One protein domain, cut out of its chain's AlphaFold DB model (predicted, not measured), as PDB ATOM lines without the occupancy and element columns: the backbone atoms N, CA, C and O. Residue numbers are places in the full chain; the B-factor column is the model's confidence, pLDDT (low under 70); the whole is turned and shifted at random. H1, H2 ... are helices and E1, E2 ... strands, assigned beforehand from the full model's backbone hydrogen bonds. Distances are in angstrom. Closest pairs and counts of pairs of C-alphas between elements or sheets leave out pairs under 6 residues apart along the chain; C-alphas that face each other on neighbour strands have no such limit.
ATOM      1  N   ILE A   3     101.908 -52.312 -12.784       96.31
ATOM      2  CA  ILE A   3     101.029 -53.451 -13.063       96.31
ATOM      3  C   ILE A   3     101.836 -54.739 -13.178       96.31
ATOM      4  O   ILE A   3     102.692 -54.880 -14.051       96.31
ATOM      5  N   PHE A   4     101.494 -55.732 -12.368       96.94
ATOM      6  CA  PHE A   4     102.090 -57.063 -12.386       96.94
ATOM      7  C   PHE A   4     101.054 -58.120 -12.781       96.94
ATOM      8  O   PHE A   4      99.856 -57.979 -12.538       96.94
ATOM      9  N   SER A   5     101.510 -59.197 -13.416       95.50
ATOM     10  CA  SER A   5     100.654 -60.329 -13.776       95.50
ATOM     11  C   SER A   5     100.323 -61.183 -12.557       95.50
ATOM     12  O   SER A   5     101.230 -61.567 -11.821       95.50
ATOM     13  N   ALA A   6      99.063 -61.589 -12.417       95.06
ATOM     14  CA  ALA A   6      98.679 -62.641 -11.477       95.06
ATOM     15  C   ALA A   6      99.518 -63.929 -11.631       95.06
ATOM     16  O   ALA A   6     100.192 -64.163 -12.643       95.06
ATOM     17  N   ARG A   7      99.504 -64.755 -10.583       93.19
ATOM     18  CA  ARG A   7     100.027 -66.124 -10.643       93.19
ATOM     19  C   ARG A   7      99.086 -67.002 -11.460       93.19
ATOM     20  O   ARG A   7      97.914 -66.669 -11.605       93.19
ATOM     21  N   ASP A   8      99.586 -68.120 -11.969       91.00
ATOM     22  CA  ASP A   8      98.788 -69.012 -12.821       91.00
ATOM     23  C   ASP A   8      97.601 -69.597 -12.040       91.00
ATOM     24  O   ASP A   8      96.477 -69.619 -12.529       91.00
ATOM     25  N   GLU A   9      97.823 -69.935 -10.768       91.75
ATOM     26  CA  GLU A   9      96.780 -70.344  -9.813       91.75
ATOM     27  C   GLU A   9      95.720 -69.256  -9.545       91.75
ATOM     28  O   GLU A   9      94.563 -69.562  -9.248       91.75
ATOM     29  N   ASP A  10      96.100 -67.986  -9.707       92.50
ATOM     30  CA  ASP A  10      95.235 -66.819  -9.529       92.50
ATOM     31  C   ASP A  10      94.573 -66.373 -10.853       92.50
ATOM     32  O   ASP A  10      93.704 -65.503 -10.848       92.50
ATOM     33  N   ALA A  11      94.945 -66.951 -12.003       89.25
ATOM     34  CA  ALA A  11      94.508 -66.475 -13.321       89.25
ATOM     35  C   ALA A  11      92.989 -66.584 -13.538       89.25
ATOM     36  O   ALA A  11      92.407 -65.797 -14.290       89.25
ATOM     37  N   HIS A  12      92.352 -67.544 -12.866       91.19
ATOM     38  CA  HIS A  12      90.911 -67.792 -12.925       91.19
ATOM     39  C   HIS A  12      90.145 -67.233 -11.722       91.19
ATOM     40  O   HIS A  12      88.947 -67.496 -11.597       91.19
ATOM     41  N   GLN A  13      90.816 -66.505 -10.831       93.75
ATOM     42  CA  GLN A  13      90.227 -66.025  -9.588       93.75
ATOM     43  C   GLN A  13      89.632 -64.625  -9.746       93.75
ATOM     44  O   GLN A  13      90.120 -63.803 -10.521       93.75
ATOM     45  N   GLY A  14      88.567 -64.351  -8.994       95.12
ATOM     46  CA  GLY A  14      87.817 -63.093  -9.020       95.12
ATOM     47  C   GLY A  14      88.440 -61.932  -8.248       95.12
ATOM     48  O   GLY A  14      87.726 -60.995  -7.881       95.12
ATOM     49  N   TRP A  15      89.739 -62.008  -7.955       96.75
ATOM     50  CA  TRP A  15      90.426 -61.056  -7.095       96.75
ATOM     51  C   TRP A  15      91.694 -60.489  -7.716       96.75
ATOM     52  O   TRP A  15      92.245 -60.991  -8.696       96.75
ATOM     53  N   VAL A  16      92.166 -59.416  -7.101       97.12
ATOM     54  CA  VAL A  16      93.446 -58.776  -7.386       97.12
ATOM     55  C   VAL A  16      94.208 -58.575  -6.085       97.12
ATOM     56  O   VAL A  16      93.601 -58.513  -5.016       97.12
ATOM     57  N   TRP A  17      95.527 -58.434  -6.181       97.44
ATOM     58  CA  TRP A  17      96.363 -58.145  -5.020       97.44
ATOM     59  C   TRP A  17      96.896 -56.724  -5.093       97.44
ATOM     60  O   TRP A  17      97.473 -56.321  -6.104       97.44
ATOM     61  N   LEU A  18      96.726 -55.977  -4.012       96.81
ATOM     62  CA  LEU A  18      97.339 -54.668  -3.824       96.81
ATOM     63  C   LEU A  18      97.593 -54.429  -2.338       96.81
ATOM     64  O   LEU A  18      96.999 -55.097  -1.499       96.81
ATOM     65  N   GLN A  19      98.445 -53.471  -1.995       95.94
ATOM     66  CA  GLN A  19      98.594 -53.046  -0.607       95.94
ATOM     67  C   GLN A  19      97.939 -51.681  -0.419       95.94
ATOM     68  O   GLN A  19      98.442 -50.663  -0.885       95.94
ATOM     69  N   ASN A  20      96.784 -51.655   0.246       93.88
ATOM     70  CA  ASN A  20      96.105 -50.403   0.561       93.88
ATOM     71  C   ASN A  20      95.317 -50.532   1.865       93.88
ATOM     72  O   ASN A  20      94.265 -51.170   1.908       93.88
ATOM     73  N   ALA A  21      95.820 -49.866   2.908       90.12
ATOM     74  CA  ALA A  21      95.243 -49.880   4.250       90.12
ATOM     75  C   ALA A  21      93.858 -49.214   4.342       90.12
ATOM     76  O   ALA A  21      93.125 -49.460   5.294       90.12
ATOM     77  N   SER A  22      93.482 -48.383   3.363       90.94
ATOM     78  CA  SER A  22      92.153 -47.750   3.322       90.94
ATOM     79  C   SER A  22      91.050 -48.676   2.802       90.94
ATOM     80  O   SER A  22      89.870 -48.337   2.896       90.94
ATOM     81  N   LEU A  23      91.410 -49.836   2.242       90.50
ATOM     82  CA  LEU A  23      90.454 -50.795   1.700       90.50
ATOM     83  C   LEU A  23      90.225 -51.937   2.694       90.50
ATOM     84  O   LEU A  23      91.189 -52.469   3.249       90.50
ATOM     85  N   PRO A  24      88.967 -52.360   2.899       87.44
ATOM     86  CA  PRO A  24      88.687 -53.480   3.780       87.44
ATOM     87  C   PRO A  24      89.295 -54.778   3.222       87.44
ATOM     88  O   PRO A  24      89.311 -54.972   1.999       87.44
ATOM     89  N   PRO A  25      89.764 -55.691   4.093       86.75
ATOM     90  CA  PRO A  25      90.219 -57.010   3.669       86.75
ATOM     91  C   PRO A  25      89.101 -57.747   2.930       86.75
ATOM     92  O   PRO A  25      87.968 -57.767   3.411       86.75
ATOM     93  N   ARG A  26      89.416 -58.360   1.781       92.19
ATOM     94  CA  ARG A  26      88.450 -59.121   0.965       92.19
ATOM     95  C   ARG A  26      87.239 -58.294   0.510       92.19
ATOM     96  O   ARG A  26      86.159 -58.823   0.261       92.19
ATOM     97  N   GLY A  27      87.407 -56.975   0.424       95.19
ATOM     98  CA  GLY A  27      86.373 -56.064  -0.045       95.19
ATOM     99  C   GLY A  27      86.263 -56.045  -1.564       95.19
ATOM    100  O   GLY A  27      87.253 -56.195  -2.274       95.19
ATOM    101  N   VAL A  28      85.064 -55.777  -2.070       97.69
ATOM    102  CA  VAL A  28      84.858 -55.451  -3.478       97.69
ATOM    103  C   VAL A  28      85.351 -54.037  -3.741       97.69
ATOM    104  O   VAL A  28      85.002 -53.086  -3.035       97.69
ATOM    105  N   ILE A  29      86.142 -53.894  -4.793       97.69
ATOM    106  CA  ILE A  29      86.686 -52.629  -5.264       97.69
ATOM    107  C   ILE A  29      86.255 -52.370  -6.700       97.69
ATOM    108  O   ILE A  29      85.963 -53.286  -7.465       97.69
ATOM    109  N   LYS A  30      86.239 -51.092  -7.061       98.06
ATOM    110  CA  LYS A  30      86.159 -50.626  -8.438       98.06
ATOM    111  C   LYS A  30      87.531 -50.112  -8.843       98.06
ATOM    112  O   LYS A  30      88.057 -49.197  -8.204       98.06
ATOM    113  N   ILE A  31      88.080 -50.678  -9.910       98.00
ATOM    114  CA  ILE A  31      89.302 -50.191 -10.547       98.00
ATOM    115  C   ILE A  31      88.890 -49.490 -11.828       98.00
ATOM    116  O   ILE A  31      88.211 -50.086 -12.662       98.00
ATOM    117  N   THR A  32      89.306 -48.242 -11.989       98.31
ATOM    118  CA  THR A  32      89.030 -47.442 -13.180       98.31
ATOM    119  C   THR A  32      90.337 -47.015 -13.824       98.31
ATOM    120  O   THR A  32      91.215 -46.459 -13.162       98.31
ATOM    121  N   ASN A  33      90.440 -47.252 -15.130       97.69
ATOM    122  CA  ASN A  33      91.485 -46.682 -15.961       97.69
ATOM    123  C   ASN A  33      91.014 -45.299 -16.458       97.69
ATOM    124  O   ASN A  33      90.109 -45.241 -17.290       97.69
ATOM    125  N   PRO A  34      91.589 -44.184 -15.976       96.69
ATOM    126  CA  PRO A  34      91.183 -42.837 -16.369       96.69
ATOM    127  C   PRO A  34      91.465 -42.542 -17.849       96.69
ATOM    128  O   PRO A  34      90.773 -41.718 -18.439       96.69
ATOM    129  N   ASN A  35      92.416 -43.241 -18.478       95.81
ATOM    130  CA  ASN A  35      92.745 -43.023 -19.888       95.81
ATOM    131  C   ASN A  35      91.664 -43.585 -20.821       95.81
ATOM    132  O   ASN A  35      91.396 -43.013 -21.871       95.81
ATOM    133  N   THR A  36      91.032 -44.703 -20.447       96.12
ATOM    134  CA  THR A  36      90.011 -45.379 -21.272       96.12
ATOM    135  C   THR A  36      88.596 -45.241 -20.718       96.12
ATOM    136  O   THR A  36      87.647 -45.671 -21.366       96.12
ATOM    137  N   GLN A  37      88.452 -44.707 -19.500       96.75
ATOM    138  CA  GLN A  37      87.221 -44.685 -18.697       96.75
ATOM    139  C   GLN A  37      86.633 -46.078 -18.394       96.75
ATOM    140  O   GLN A  37      85.579 -46.201 -17.763       96.75
ATOM    141  N   LYS A  38      87.328 -47.156 -18.784       97.62
ATOM    142  CA  LYS A  38      86.905 -48.526 -18.501       97.62
ATOM    143  C   LYS A  38      87.099 -48.842 -17.026       97.62
ATOM    144  O   LYS A  38      88.044 -48.379 -16.384       97.62
ATOM    145  N   SER A  39      86.179 -49.635 -16.489       98.12
ATOM    146  CA  SER A  39      86.185 -50.022 -15.084       98.12
ATOM    147  C   SER A  39      85.908 -51.506 -14.918       98.12
ATOM    148  O   SER A  39      85.112 -52.075 -15.659       98.12
ATOM    149  N   VAL A  40      86.517 -52.100 -13.900       98.19
ATOM    150  CA  VAL A  40      86.248 -53.473 -13.466       98.19
ATOM    151  C   VAL A  40      85.895 -53.493 -11.984       98.19
ATOM    152  O   VAL A  40      86.338 -52.627 -11.224       98.19
ATOM    153  N   TYR A  41      85.091 -54.479 -11.592       98.44
ATOM    154  CA  TYR A  41      84.735 -54.756 -10.204       98.44
ATOM    155  C   TYR A  41      85.283 -56.131  -9.834       98.44
ATOM    156  O   TYR A  41      85.106 -57.091 -10.587       98.44
ATOM    157  N   CYS A  42      85.974 -56.215  -8.707       97.44
ATOM    158  CA  CYS A  42      86.605 -57.445  -8.240       97.44
ATOM    159  C   CYS A  42      86.877 -57.379  -6.739       97.44
ATOM    160  O   CYS A  42      86.794 -56.312  -6.127       97.44
ATOM    161  N   GLU A  43      87.190 -58.524  -6.144       97.25
ATOM    162  CA  GLU A  43      87.643 -58.596  -4.758       97.25
ATOM    163  C   GLU A  43      89.105 -58.124  -4.642       97.25
ATOM    164  O   GLU A  43      89.942 -58.404  -5.501       97.25
ATOM    165  N   ALA A  44      89.422 -57.399  -3.573       96.94
ATOM    166  CA  ALA A  44      90.774 -56.979  -3.238       96.94
ATOM    167  C   ALA A  44      91.350 -57.839  -2.110       96.94
ATOM    168  O   ALA A  44      90.818 -57.875  -0.996       96.94
ATOM    169  N   LEU A  45      92.484 -58.472  -2.389       96.44
ATOM    170  CA  LEU A  45      93.338 -59.105  -1.395       96.44
ATOM    171  C   LEU A  45      94.536 -58.206  -1.087       96.44
ATOM    172  O   LEU A  45      95.019 -57.466  -1.947       96.44
ATOM    173  N   GLN A  46      95.003 -58.269   0.159       96.12
ATOM    174  CA  GLN A  46      96.130 -57.465   0.617       96.12
ATOM    175  C   GLN A  46      97.445 -58.168   0.285       96.12
ATOM    176  O   GLN A  46      97.610 -59.354   0.569       96.12
ATOM    177  N   ILE A  47      98.391 -57.430  -0.295       96.44
ATOM    178  CA  ILE A  47      99.770 -57.902  -0.429       96.44
ATOM    179  C   ILE A  47     100.414 -57.894   0.962       96.44
ATOM    180  O   ILE A  47     100.640 -56.835   1.553       96.44
ATOM    181  N   ASP A  48     100.709 -59.086   1.472       95.12
ATOM    182  CA  ASP A  48     101.401 -59.307   2.737       95.12
ATOM    183  C   ASP A  48     102.769 -59.987   2.529       95.12
ATOM    184  O   ASP A  48     103.202 -60.275   1.408       95.12
ATOM    185  N   ALA A  49     103.474 -60.250   3.631       96.19
ATOM    186  CA  ALA A  49     104.786 -60.890   3.587       96.19
ATOM    187  C   ALA A  49     104.748 -62.314   2.997       96.19
ATOM    188  O   ALA A  49     105.712 -62.735   2.355       96.19
ATOM    189  N   ASN A  50     103.655 -63.059   3.189       95.81
ATOM    190  CA  ASN A  50     103.518 -64.422   2.679       95.81
ATOM    191  C   ASN A  50     103.303 -64.426   1.158       95.81
ATOM    192  O   ASN A  50     103.971 -65.162   0.424       95.81
ATOM    193  N   PHE A  51     102.431 -63.539   0.679       95.88
ATOM    194  CA  PHE A  51     102.233 -63.296  -0.739       95.88
ATOM    195  C   PHE A  51     103.553 -62.907  -1.405       95.88
ATOM    196  O   PHE A  51     103.945 -63.547  -2.377       95.88
ATOM    197  N   LEU A  52     104.285 -61.930  -0.856       97.06
ATOM    198  CA  LEU A  52     105.569 -61.488  -1.410       97.06
ATOM    199  C   LEU A  52     106.604 -62.617  -1.447       97.06
ATOM    200  O   LEU A  52     107.286 -62.780  -2.458       97.06
ATOM    201  N   LYS A  53     106.698 -63.425  -0.383       96.31
ATOM    202  CA  LYS A  53     107.619 -64.570  -0.317       96.31
ATOM    203  C   LYS A  53     107.377 -65.573  -1.444       96.31
ATOM    204  O   LYS A  53     108.336 -66.132  -1.970       96.31
ATOM    205  N   THR A  54     106.117 -65.817  -1.793       95.38
ATOM    206  CA  THR A  54     105.746 -66.776  -2.842       95.38
ATOM    207  C   THR A  54     105.830 -66.141  -4.228       95.38
ATOM    208  O   THR A  54     106.396 -66.721  -5.149       95.38
ATOM    209  N   TYR A  55     105.319 -64.919  -4.376       95.88
ATOM    210  CA  TYR A  55     105.263 -64.210  -5.648       95.88
ATOM    211  C   TYR A  55     106.656 -63.867  -6.191       95.88
ATOM    212  O   TYR A  55     106.892 -63.995  -7.392       95.88
ATOM    213  N   ASN A  56     107.587 -63.462  -5.320       96.62
ATOM    214  CA  ASN A  56     108.935 -63.032  -5.704       96.62
ATOM    215  C   ASN A  56     109.903 -64.197  -5.986       96.62
ATOM    216  O   ASN A  56     111.101 -63.971  -6.156       96.62
ATOM    217  N   GLN A  57     109.422 -65.442  -6.031       95.38
ATOM    218  CA  GLN A  57     110.251 -66.578  -6.425       95.38
ATOM    219  C   GLN A  57     110.588 -66.509  -7.923       95.38
ATOM    220  O   GLN A  57     109.745 -66.188  -8.765       95.38
ATOM    221  N   SER A  58     111.840 -66.829  -8.264       92.38
ATOM    222  CA  SER A  58     112.296 -66.942  -9.656       92.38
ATOM    223  C   SER A  58     111.395 -67.915 -10.439       92.38
ATOM    224  O   SER A  58     111.022 -68.949  -9.883       92.38
ATOM    225  N   PRO A  59     111.022 -67.624 -11.703       92.44
ATOM    226  CA  PRO A  59     111.565 -66.593 -12.597       92.44
ATOM    227  C   PRO A  59     110.814 -65.249 -12.567       92.44
ATOM    228  O   PRO A  59     110.970 -64.431 -13.478       92.44
ATOM    229  N   ARG A  60     109.955 -65.004 -11.568       90.50
ATOM    230  CA  ARG A  60     109.174 -63.763 -11.503       90.50
ATOM    231  C   ARG A  60     110.044 -62.578 -11.091       90.50
ATOM    232  O   ARG A  60     111.032 -62.710 -10.376       90.50
ATOM    233  N   ARG A  61     109.649 -61.387 -11.553       88.88
ATOM    234  CA  ARG A  61     110.263 -60.129 -11.119       88.88
ATOM    235  C   ARG A  61     109.782 -59.806  -9.711       88.88
ATOM    236  O   ARG A  61     108.577 -59.790  -9.464       88.88
ATOM    237  N   THR A  62     110.732 -59.491  -8.845       95.25
ATOM    238  CA  THR A  62     110.488 -59.081  -7.467       95.25
ATOM    239  C   THR A  62     109.671 -57.794  -7.406       95.25
ATOM    240  O   THR A  62     110.051 -56.784  -8.001       95.25
ATOM    241  N   ILE A  63     108.579 -57.822  -6.651       96.44
ATOM    242  CA  ILE A  63     107.864 -56.631  -6.194       96.44
ATOM    243  C   ILE A  63     108.680 -56.017  -5.053       96.44
ATOM    244  O   ILE A  63     108.873 -56.659  -4.020       96.44
ATOM    245  N   THR A  64     109.163 -54.789  -5.246       95.25
ATOM    246  CA  THR A  64     109.943 -54.035  -4.245       95.25
ATOM    247  C   THR A  64     109.117 -52.986  -3.505       95.25
ATOM    248  O   THR A  64     109.453 -52.657  -2.373       95.25
ATOM    249  N   LYS A  65     108.041 -52.492  -4.128       96.19
ATOM    250  CA  LYS A  65     107.136 -51.468  -3.594       96.19
ATOM    251  C   LYS A  65     105.678 -51.948  -3.622       96.19
ATOM    252  O   LYS A  65     104.941 -51.631  -4.565       96.19
ATOM    253  N   PRO A  66     105.267 -52.803  -2.673       96.25
ATOM    254  CA  PRO A  66     103.921 -53.380  -2.646       96.25
ATOM    255  C   PRO A  66     102.787 -52.335  -2.613       96.25
ATOM    256  O   PRO A  66     101.734 -52.564  -3.204       96.25
ATOM    257  N   GLU A  67     103.010 -51.176  -2.001       95.75
ATOM    258  CA  GLU A  67     102.084 -50.040  -1.907       95.75
ATOM    259  C   GLU A  67     101.824 -49.327  -3.244       95.75
ATOM    260  O   GLU A  67     100.745 -48.777  -3.469       95.75
ATOM    261  N   GLU A  68     102.784 -49.383  -4.167       95.56
ATOM    262  CA  GLU A  68     102.671 -48.826  -5.520       95.56
ATOM    263  C   GLU A  68     102.289 -49.902  -6.555       95.56
ATOM    264  O   GLU A  68     102.241 -49.616  -7.753       95.56
ATOM    265  N   THR A  69     101.995 -51.132  -6.125       96.88
ATOM    266  CA  THR A  69     101.836 -52.299  -7.004       96.88
ATOM    267  C   THR A  69     100.395 -52.803  -7.072       96.88
ATOM    268  O   THR A  69      99.697 -52.905  -6.065       96.88
ATOM    269  N   LEU A  70      99.968 -53.197  -8.277       97.44
ATOM    270  CA  LEU A  70      98.746 -53.963  -8.509       97.44
ATOM    271  C   LEU A  70      99.075 -55.263  -9.249       97.44
ATOM    272  O   LEU A  70      99.502 -55.239 -10.404       97.44
ATOM    273  N   VAL A  71      98.821 -56.405  -8.611       97.31
ATOM    274  CA  VAL A  71      98.908 -57.723  -9.247       97.31
ATOM    275  C   VAL A  71      97.522 -58.131  -9.732       97.31
ATOM    276  O   VAL A  71      96.598 -58.314  -8.937       97.31
ATOM    277  N   ILE A  72      97.369 -58.280 -11.045       97.38
ATOM    278  CA  ILE A  72      96.061 -58.423 -11.690       97.38
ATOM    279  C   ILE A  72      96.080 -59.457 -12.824       97.38
ATOM    280  O   ILE A  72      97.036 -59.574 -13.600       97.38
ATOM    281  N   GLY A  73      95.004 -60.243 -12.911       96.56
ATOM    282  CA  GLY A  73      94.813 -61.265 -13.941       96.56
ATOM    283  C   GLY A  73      94.558 -60.681 -15.333       96.56
ATOM    284  O   GLY A  73      94.109 -59.544 -15.481       96.56
ATOM    285  N   ALA A  74      94.825 -61.473 -16.378       96.50
ATOM    286  CA  ALA A  74      94.664 -61.043 -17.772       96.50
ATOM    287  C   ALA A  74      93.227 -60.591 -18.101       96.50
ATOM    288  O   ALA A  74      93.054 -59.583 -18.776       96.50
ATOM    289  N   TRP A  75      92.216 -61.275 -17.554       96.94
ATOM    290  CA  TRP A  75      90.799 -60.931 -17.732       96.94
ATOM    291  C   TRP A  75      90.488 -59.480 -17.341       96.94
ATOM    292  O   TRP A  75      89.900 -58.722 -18.110       96.94
ATOM    293  N   TYR A  76      90.940 -59.059 -16.159       97.31
ATOM    294  CA  TYR A  76      90.710 -57.698 -15.686       97.31
ATOM    295  C   TYR A  76      91.580 -56.670 -16.413       97.31
ATOM    296  O   TYR A  76      91.130 -55.548 -16.639       97.31
ATOM    297  N   ARG A  77      92.796 -57.043 -16.840       96.81
ATOM    298  CA  ARG A  77      93.633 -56.169 -17.677       96.81
ATOM    299  C   ARG A  77      92.974 -55.865 -19.026       96.81
ATOM    300  O   ARG A  77      92.935 -54.702 -19.425       96.81
ATOM    301  N   ALA A  78      92.397 -56.877 -19.672       97.12
ATOM    302  CA  ALA A  78      91.587 -56.714 -20.878       97.12
ATOM    303  C   ALA A  78      90.375 -55.804 -20.609       97.12
ATOM    304  O   ALA A  78      90.156 -54.814 -21.313       97.12
ATOM    305  N   GLY A  79      89.662 -56.051 -19.501       96.81
ATOM    306  CA  GLY A  79      88.538 -55.228 -19.042       96.81
ATOM    307  C   GLY A  79      88.885 -53.753 -18.798       96.81
ATOM    308  O   GLY A  79      88.044 -52.885 -19.013       96.81
ATOM    309  N   LEU A  80      90.132 -53.442 -18.432       97.44
ATOM    310  CA  LEU A  80      90.645 -52.076 -18.253       97.44
ATOM    311  C   LEU A  80      91.169 -51.426 -19.550       97.44
ATOM    312  O   LEU A  80      91.640 -50.285 -19.520       97.44
ATOM    313  N   GLY A  81      91.051 -52.112 -20.691       96.56
ATOM    314  CA  GLY A  81      91.498 -51.635 -22.001       96.56
ATOM    315  C   GLY A  81      92.842 -52.205 -22.439       96.56
ATOM    316  O   GLY A  81      93.687 -51.441 -22.888       96.56
ATOM    317  N   GLU A  82      93.021 -53.521 -22.305       95.12
ATOM    318  CA  GLU A  82      94.227 -54.249 -22.739       95.12
ATOM    319  C   GLU A  82      95.527 -53.703 -22.131       95.12
ATOM    320  O   GLU A  82      96.540 -53.520 -22.807       95.12
ATOM    321  N   ILE A  83      95.510 -53.428 -20.823       95.12
ATOM    322  CA  ILE A  83      96.708 -52.919 -20.152       95.12
ATOM    323  C   ILE A  83      97.822 -53.980 -20.130       95.12
ATOM    324  O   ILE A  83      97.619 -55.155 -19.786       95.12
ATOM    325  N   GLY A  84      99.028 -53.545 -20.489       94.00
ATOM    326  CA  GLY A  84     100.235 -54.358 -20.418       94.00
ATOM    327  C   GLY A  84     100.620 -54.727 -18.983       94.00
ATOM    328  O   GLY A  84      99.992 -54.320 -18.007       94.00
ATOM    329  N   THR A  85     101.688 -55.508 -18.854       93.00
ATOM    330  CA  THR A  85     102.362 -55.735 -17.563       93.00
ATOM    331  C   THR A  85     103.657 -54.936 -17.539       93.00
ATOM    332  O   THR A  85     104.186 -54.616 -18.603       93.00
ATOM    333  N   ARG A  86     104.181 -54.645 -16.345       90.19
ATOM    334  CA  ARG A  86     105.414 -53.867 -16.129       90.19
ATOM    335  C   ARG A  86     105.326 -52.443 -16.677       90.19
ATOM    336  O   ARG A  86     106.324 -51.857 -17.079       90.19
ATOM    337  N   VAL A  87     104.109 -51.919 -16.720       92.81
ATOM    338  CA  VAL A  87     103.819 -50.545 -17.106       92.81
ATOM    339  C   VAL A  87     103.271 -49.829 -15.892       92.81
ATOM    340  O   VAL A  87     102.472 -50.391 -15.135       92.81
ATOM    341  N   GLU A  88     103.714 -48.597 -15.703       93.94
ATOM    342  CA  GLU A  88     103.109 -47.720 -14.725       93.94
ATOM    343  C   GLU A  88     101.919 -47.020 -15.370       93.94
ATOM    344  O   GLU A  88     102.048 -46.342 -16.389       93.94
ATOM    345  N   ILE A  89     100.738 -47.228 -14.793       94.31
ATOM    346  CA  ILE A  89      99.504 -46.607 -15.264       94.31
ATOM    347  C   ILE A  89      98.821 -45.956 -14.061       94.31
ATOM    348  O   ILE A  89      98.746 -46.567 -12.983       94.31
ATOM    349  N   PRO A  90      98.313 -44.717 -14.199       94.38
ATOM    350  CA  PRO A  90      97.467 -44.133 -13.175       94.38
ATOM    351  C   PRO A  90      96.152 -44.914 -13.150       94.38
ATOM    352  O   PRO A  90      95.353 -44.807 -14.070       94.38
ATOM    353  N   LEU A  91      95.920 -45.724 -12.120       96.44
ATOM    354  CA  LEU A  91      94.638 -46.393 -11.896       96.44
ATOM    355  C   LEU A  91      93.969 -45.789 -10.668       96.44
ATOM    356  O   LEU A  91      94.618 -45.523  -9.660       96.44
ATOM    357  N   THR A  92      92.656 -45.591 -10.747       96.56
ATOM    358  CA  THR A  92      91.855 -45.187  -9.590       96.56
ATOM    359  C   THR A  92      91.238 -46.427  -8.966       96.56
ATOM    360  O   THR A  92      90.460 -47.116  -9.622       96.56
ATOM    361  N   VAL A  93      91.558 -46.693  -7.700       96.81
ATOM    362  CA  VAL A  93      90.994 -47.807  -6.929       96.81
ATOM    363  C   VAL A  93      90.101 -47.243  -5.829       96.81
ATOM    364  O   VAL A  93      90.535 -46.389  -5.057       96.81
ATOM    365  N   ARG A  94      88.843 -47.689  -5.760       96.50
ATOM    366  CA  ARG A  94      87.876 -47.270  -4.730       96.50
ATOM    367  C   ARG A  94      87.126 -48.470  -4.169       96.50
ATOM    368  O   ARG A  94      86.831 -49.404  -4.909       96.50
ATOM    369  N   ALA A  95      86.766 -48.426  -2.889       96.94
ATOM    370  CA  ALA A  95      85.876 -49.421  -2.299       96.94
ATOM    371  C   ALA A  95      84.486 -49.375  -2.960       96.94
ATOM    372  O   ALA A  95      83.961 -48.302  -3.259       96.94
ATOM    373  N   SER A  96      83.889 -50.544  -3.185       96.62
ATOM    374  CA  SER A  96      82.586 -50.718  -3.832       96.62
ATOM    375  C   SER A  96      81.809 -51.893  -3.216       96.62
ATOM    376  O   SER A  96      81.249 -52.723  -3.927       96.62
ATOM    377  N   ASN A  97      81.748 -51.953  -1.883       95.38
ATOM    378  CA  ASN A  97      81.106 -53.035  -1.117       95.38
ATOM    379  C   ASN A  97      79.565 -52.994  -1.078       95.38
ATOM    380  O   ASN A  97      78.953 -53.648  -0.238       95.38
ATOM    381  N   SER A  98      78.919 -52.220  -1.947       96.31
ATOM    382  CA  SER A  98      77.458 -52.228  -2.056       96.31
ATOM    383  C   SER A  98      76.966 -53.528  -2.702       96.31
ATOM    384  O   SER A  98      77.714 -54.183  -3.429       96.31
ATOM    385  N   TRP A  99      75.689 -53.879  -2.511       95.44
ATOM    386  CA  TRP A  99      75.078 -55.037  -3.182       95.44
ATOM    387  C   TRP A  99      75.209 -54.962  -4.708       95.44
ATOM    388  O   TRP A  99      75.467 -55.966  -5.362       95.44
ATOM    389  N   ILE A 100      75.119 -53.751  -5.269       96.06
ATOM    390  CA  ILE A 100      75.348 -53.509  -6.698       96.06
ATOM    391  C   ILE A 100      76.803 -53.811  -7.063       96.06
ATOM    392  O   ILE A 100      77.054 -54.488  -8.052       96.06
ATOM    393  N   GLY A 101      77.770 -53.344  -6.270       96.88
ATOM    394  CA  GLY A 101      79.184 -53.627  -6.513       96.88
ATOM    395  C   GLY A 101      79.509 -55.118  -6.431       96.88
ATOM    396  O   GLY A 101      80.202 -55.632  -7.305       96.88
ATOM    397  N   GLN A 102      78.955 -55.826  -5.444       96.69
ATOM    398  CA  GLN A 102      79.080 -57.282  -5.316       96.69
ATOM    399  C   GLN A 102      78.481 -58.007  -6.525       96.69
ATOM    400  O   GLN A 102      79.135 -58.863  -7.117       96.69
ATOM    401  N   PHE A 103      77.280 -57.616  -6.955       97.50
ATOM    402  CA  PHE A 103      76.660 -58.168  -8.157       97.50
ATOM    403  C   PHE A 103      77.512 -57.914  -9.410       97.50
ATOM    404  O   PHE A 103      77.753 -58.834 -10.190       97.50
ATOM    405  N   LEU A 104      78.031 -56.693  -9.583       97.94
ATOM    406  CA  LEU A 104      78.910 -56.341 -10.701       97.94
ATOM    407  C   LEU A 104      80.236 -57.109 -10.668       97.94
ATOM    408  O   LEU A 104      80.735 -57.480 -11.730       97.94
ATOM    409  N   ALA A 105      80.785 -57.392  -9.486       97.56
ATOM    410  CA  ALA A 105      81.959 -58.250  -9.346       97.56
ATOM    411  C   ALA A 105      81.663 -59.688  -9.806       97.56
ATOM    412  O   ALA A 105      82.476 -60.278 -10.517       97.56
ATOM    413  N   CYS A 106      80.479 -60.226  -9.492       97.56
ATOM    414  CA  CYS A 106      80.048 -61.544  -9.967       97.56
ATOM    415  C   CYS A 106      79.788 -61.571 -11.484       97.56
ATOM    416  O   CYS A 106      80.223 -62.495 -12.170       97.56
ATOM    417  N   VAL A 107      79.134 -60.546 -12.039       97.31
ATOM    418  CA  VAL A 107      78.888 -60.423 -13.489       97.31
ATOM    419  C   VAL A 107      80.194 -60.238 -14.268       97.31
ATOM    420  O   VAL A 107      80.343 -60.770 -15.368       97.31
ATOM    421  N   GLY A 108      81.157 -59.511 -13.699       96.38
ATOM    422  CA  GLY A 108      82.487 -59.294 -14.265       96.38
ATOM    423  C   GLY A 108      83.503 -60.397 -13.955       96.38
ATOM    424  O   GLY A 108      84.659 -60.273 -14.365       96.38
ATOM    425  N   HIS A 109      83.111 -61.457 -13.243       97.69
ATOM    426  CA  HIS A 109      84.015 -62.504 -12.772       97.69
ATOM    427  C   HIS A 109      84.644 -63.279 -13.947       97.69
ATOM    428  O   HIS A 109      83.946 -63.536 -14.929       97.69
ATOM    429  N   PRO A 110      85.923 -63.705 -13.888       96.50
ATOM    430  CA  PRO A 110      86.573 -64.444 -14.980       96.50
ATOM    431  C   PRO A 110      85.929 -65.806 -15.277       96.50
ATOM    432  O   PRO A 110      85.873 -66.225 -16.435       96.50
ATOM    433  N   GLN A 111      85.394 -66.486 -14.260       96.88
ATOM    434  CA  GLN A 111      84.731 -67.784 -14.421       96.88
ATOM    435  C   GLN A 111      83.310 -67.652 -14.980       96.88
ATOM    436  O   GLN A 111      82.470 -66.955 -14.413       96.88
ATOM    437  N   VAL A 112      83.024 -68.404 -16.048       96.69
ATOM    438  CA  VAL A 112      81.715 -68.421 -16.727       96.69
ATOM    439  C   VAL A 112      80.585 -68.810 -15.774       96.69
ATOM    440  O   VAL A 112      79.542 -68.165 -15.781       96.69
ATOM    441  N   VAL A 113      80.799 -69.824 -14.929       97.56
ATOM    442  CA  VAL A 113      79.771 -70.336 -14.006       97.56
ATOM    443  C   VAL A 113      79.304 -69.251 -13.034       97.56
ATOM    444  O   VAL A 113      78.104 -69.103 -12.826       97.56
ATOM    445  N   VAL A 114      80.224 -68.434 -12.507       97.31
ATOM    446  CA  VAL A 114      79.889 -67.323 -11.597       97.31
ATOM    447  C   VAL A 114      79.055 -66.263 -12.313       97.31
ATOM    448  O   VAL A 114      78.046 -65.805 -11.774       97.31
ATOM    449  N   ARG A 115      79.414 -65.923 -13.557       97.19
ATOM    450  CA  ARG A 115      78.639 -64.969 -14.362       97.19
ATOM    451  C   ARG A 115      77.230 -65.484 -14.640       97.19
ATOM    452  O   ARG A 115      76.268 -64.740 -14.470       97.19
ATOM    453  N   LEU A 116      77.101 -66.749 -15.047       98.12
ATOM    454  CA  LEU A 116      75.801 -67.372 -15.311       98.12
ATOM    455  C   LEU A 116      74.936 -67.410 -14.051       98.12
ATOM    456  O   LEU A 116      73.772 -67.025 -14.107       98.12
ATOM    457  N   ALA A 117      75.507 -67.802 -12.911       98.12
ATOM    458  CA  ALA A 117      74.804 -67.814 -11.634       98.12
ATOM    459  C   ALA A 117      74.307 -66.415 -11.237       98.12
ATOM    460  O   ALA A 117      73.155 -66.272 -10.832       98.12
ATOM    461  N   ALA A 118      75.132 -65.375 -11.413       97.38
ATOM    462  CA  ALA A 118      74.734 -63.995 -11.144       97.38
ATOM    463  C   ALA A 118      73.547 -63.563 -12.021       97.38
ATOM    464  O   ALA A 118      72.551 -63.058 -11.505       97.38
ATOM    465  N   TRP A 119      73.608 -63.814 -13.332       97.88
ATOM    466  CA  TRP A 119      72.526 -63.469 -14.259       97.88
ATOM    467  C   TRP A 119      71.230 -64.234 -13.990       97.88
ATOM    468  O   TRP A 119      70.154 -63.631 -13.997       97.88
ATOM    469  N   LEU A 120      71.313 -65.537 -13.715       98.12
ATOM    470  CA  LEU A 120      70.147 -66.352 -13.375       98.12
ATOM    471  C   LEU A 120      69.525 -65.904 -12.049       98.12
ATOM    472  O   LEU A 120      68.312 -65.718 -11.983       98.12
ATOM    473  N   GLY A 121      70.343 -65.661 -11.021       97.56
ATOM    474  CA  GLY A 121      69.876 -65.166  -9.727       97.56
ATOM    475  C   GLY A 121      69.202 -63.797  -9.836       97.56
ATOM    476  O   GLY A 121      68.109 -63.603  -9.305       97.56
ATOM    477  N   GLY A 122      69.802 -62.868 -10.588       96.56
ATOM    478  CA  GLY A 122      69.219 -61.551 -10.851       96.56
ATOM    479  C   GLY A 122      67.894 -61.629 -11.615       96.56
ATOM    480  O   GLY A 122      66.919 -60.991 -11.226       96.56
ATOM    481  N   THR A 123      67.827 -62.462 -12.657       97.25
ATOM    482  CA  THR A 123      66.594 -62.674 -13.437       97.25
ATOM    483  C   THR A 123      65.491 -63.294 -12.579       97.25
ATOM    484  O   THR A 123      64.355 -62.824 -12.604       97.25
ATOM    485  N   GLY A 124      65.824 -64.305 -11.772       98.12
ATOM    486  CA  GLY A 124      64.885 -64.941 -10.851       98.12
ATOM    487  C   GLY A 124      64.322 -63.967  -9.814       98.12
ATOM    488  O   GLY A 124      63.116 -63.963  -9.577       98.12
ATOM    489  N   LEU A 125      65.162 -63.088  -9.255       97.62
ATOM    490  CA  LEU A 125      64.719 -62.053  -8.318       97.62
ATOM    491  C   LEU A 125      63.717 -61.089  -8.967       97.62
ATOM    492  O   LEU A 125      62.675 -60.805  -8.382       97.62
ATOM    493  N   ILE A 126      64.006 -60.619 -10.185       97.69
ATOM    494  CA  ILE A 126      63.115 -59.715 -10.926       97.69
ATOM    495  C   ILE A 126      61.765 -60.388 -11.188       97.69
ATOM    496  O   ILE A 126      60.723 -59.804 -10.897       97.69
ATOM    497  N   LEU A 127      61.773 -61.626 -11.690       98.38
ATOM    498  CA  LEU A 127      60.542 -62.374 -11.957       98.38
ATOM    499  C   LEU A 127      59.733 -62.622 -10.677       98.38
ATOM    500  O   LEU A 127      58.511 -62.492 -10.699       98.38
ATOM    501  N   GLY A 128      60.400 -62.913  -9.557       98.50
ATOM    502  CA  GLY A 128      59.753 -63.064  -8.254       98.50
ATOM    503  C   GLY A 128      59.059 -61.783  -7.783       98.50
ATOM    504  O   GLY A 128      57.914 -61.835  -7.339       98.50
ATOM    505  N   VAL A 129      59.710 -60.625  -7.937       98.44
ATOM    506  CA  VAL A 129      59.118 -59.318  -7.601       98.44
ATOM    507  C   VAL A 129      57.910 -59.012  -8.489       98.44
ATOM    508  O   VAL A 129      56.874 -58.594  -7.980       98.44
ATOM    509  N   VAL A 130      58.007 -59.260  -9.799       98.44
ATOM    510  CA  VAL A 130      56.878 -59.078 -10.728       98.44
ATOM    511  C   VAL A 130      55.705 -59.978 -10.339       98.44
ATOM    512  O   VAL A 130      54.578 -59.498 -10.235       98.44
ATOM    513  N   GLY A 131      55.963 -61.258 -10.065       98.56
ATOM    514  CA  GLY A 131      54.936 -62.203  -9.626       98.56
ATOM    515  C   GLY A 131      54.256 -61.776  -8.324       98.56
ATOM    516  O   GLY A 131      53.032 -61.843  -8.225       98.56
ATOM    517  N   LEU A 132      55.024 -61.269  -7.356       98.56
ATOM    518  CA  LEU A 132      54.490 -60.750  -6.095       98.56
ATOM    519  C   LEU A 132      53.566 -59.546  -6.318       98.56
ATOM    520  O   LEU A 132      52.474 -59.508  -5.756       98.56
ATOM    521  N   ILE A 133      53.979 -58.585  -7.149       98.38
ATOM    522  CA  ILE A 133      53.169 -57.400  -7.468       98.38
ATOM    523  C   ILE A 133      51.859 -57.819  -8.140       98.38
ATOM    524  O   ILE A 133      50.793 -57.380  -7.715       98.38
ATOM    525  N   LEU A 134      51.922 -58.693  -9.149       98.25
ATOM    526  CA  LEU A 134      50.732 -59.187  -9.844       98.25
ATOM    527  C   LEU A 134      49.784 -59.931  -8.895       98.25
ATOM    528  O   LEU A 134      48.573 -59.729  -8.959       98.25
ATOM    529  N   GLY A 135      50.332 -60.738  -7.982       98.44
ATOM    530  CA  GLY A 135      49.554 -61.418  -6.951       98.44
ATOM    531  C   GLY A 135      48.835 -60.440  -6.023       98.44
ATOM    532  O   GLY A 135      47.635 -60.585  -5.808       98.44
ATOM    533  N   ILE A 136      49.524 -59.405  -5.532       98.25
ATOM    534  CA  ILE A 136      48.909 -58.367  -4.688       98.25
ATOM    535  C   ILE A 136      47.803 -57.626  -5.446       98.25
ATOM    536  O   ILE A 136      46.730 -57.421  -4.890       98.25
ATOM    537  N   VAL A 137      48.041 -57.252  -6.707       98.19
ATOM    538  CA  VAL A 137      47.046 -56.556  -7.538       98.19
ATOM    539  C   VAL A 137      45.802 -57.417  -7.750       98.19
ATOM    540  O   VAL A 137      44.706 -56.882  -7.727       98.19
ATOM    541  N   SER A 138      45.946 -58.738  -7.891       98.12
ATOM    542  CA  SER A 138      44.801 -59.645  -8.078       98.12
ATOM    543  C   SER A 138      43.876 -59.795  -6.862       98.12
ATOM    544  O   SER A 138      42.798 -60.372  -6.996       98.12
ATOM    545  N   LEU A 139      44.291 -59.318  -5.682       96.88
ATOM    546  CA  LEU A 139      43.491 -59.350  -4.451       96.88
ATOM    547  C   LEU A 139      42.604 -58.107  -4.265       96.88
ATOM    548  O   LEU A 139      41.814 -58.077  -3.320       96.88
TER     549      LEU A 139
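This is residues 3 to 139 of the 140 residues of an uncharacterized protein of Pseudomonas sp. RIT-PI-q (UniProt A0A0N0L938). A compact body is built on one strongly twisted wall of six strands, with helices H2 and H3 on the same face, and the long helix H4 leaves this body as an arm whose residues 123 to 139 stick out free. H3 crosses E4 and E3, H2 is set beside the strands, and small helix H1 lies off the sheet, at the end of the body away from the arm. The printed part has 137 residues, with elements in the order E1 E2 E3 E4 H1 E5 H2 E6 H3 H4; the sheet is mixed, in the order E1 E5 E2 E4 E3 E6, and the class is mixed, helices and strands. The whole is loose, with a radius of gyration of the C-alphas of 18.1 A and spans of 68 by 29 by 27 A, the arm making the length.

Find C-alpha 3 at (101.029, -53.451, -13.063), where E1 begins, residues 3 to 5. Across the sheet come E5, residues 69 to 72, E2, residues 15 to 18, E4, residues 39 to 46 and 20.0 A long, E3, residues 27 to 32 and 15.9 A long, and E6, residues 92 to 95. E4 bends by 62 degrees at residue 42. H1 is residues 49 to 55, H2 residues 74 to 79, and H3 residues 99 to 107, 12.2 A long. Find C-alpha 112 at (81.715, -68.421, -16.727); from there H4 runs 37.8 A to C-alpha 137 at (47.046, -56.556, -7.538).

Start at inner strand E4: E3 is its antiparallel neighbour and forms a hairpin with it, with N 29 and O 42 2.8 A apart. E2 is parallel to E4, with N 16 and O 43 at 2.9 A. E5 is antiparallel to E2, N 71 and O 17 at 2.8 A, and edge strand E1 is parallel to E5, N 4 and O 70 at 2.8 A. Edge strand E6 is antiparallel to E3, N 30 and O 94 at 2.8 A. H3 is on the sheet at a height of 8.5 A, over E4 and only just over E3, with 3 of its C-alphas falling on E3; it runs across the strands, at 77 degrees to E4 on the local plane. The closest C-alphas of H3 and E4 are those of Tyr 41 and Ala 105, 4.5 A apart. H2 is on the same face at a height of 7.3 A, over none of the strands. H4 touches H3 with residues 114 to 119 alone, closest at the C-alphas of Val 107 and Arg 115, 4.6 A, at a steep tilt of 47 degrees, opposite ways. H1 is not on the sheet. In H1, H2, H3 and H4 every O i to N i+4 pair is within hydrogen-bond range.

The two C-alphas farthest apart are those of Ser 58 and Leu 139, 69.4 A. The links H1 to E5 and H2 to E6 are long. The printed part has no cut, and no printed residue has a pLDDT under 70.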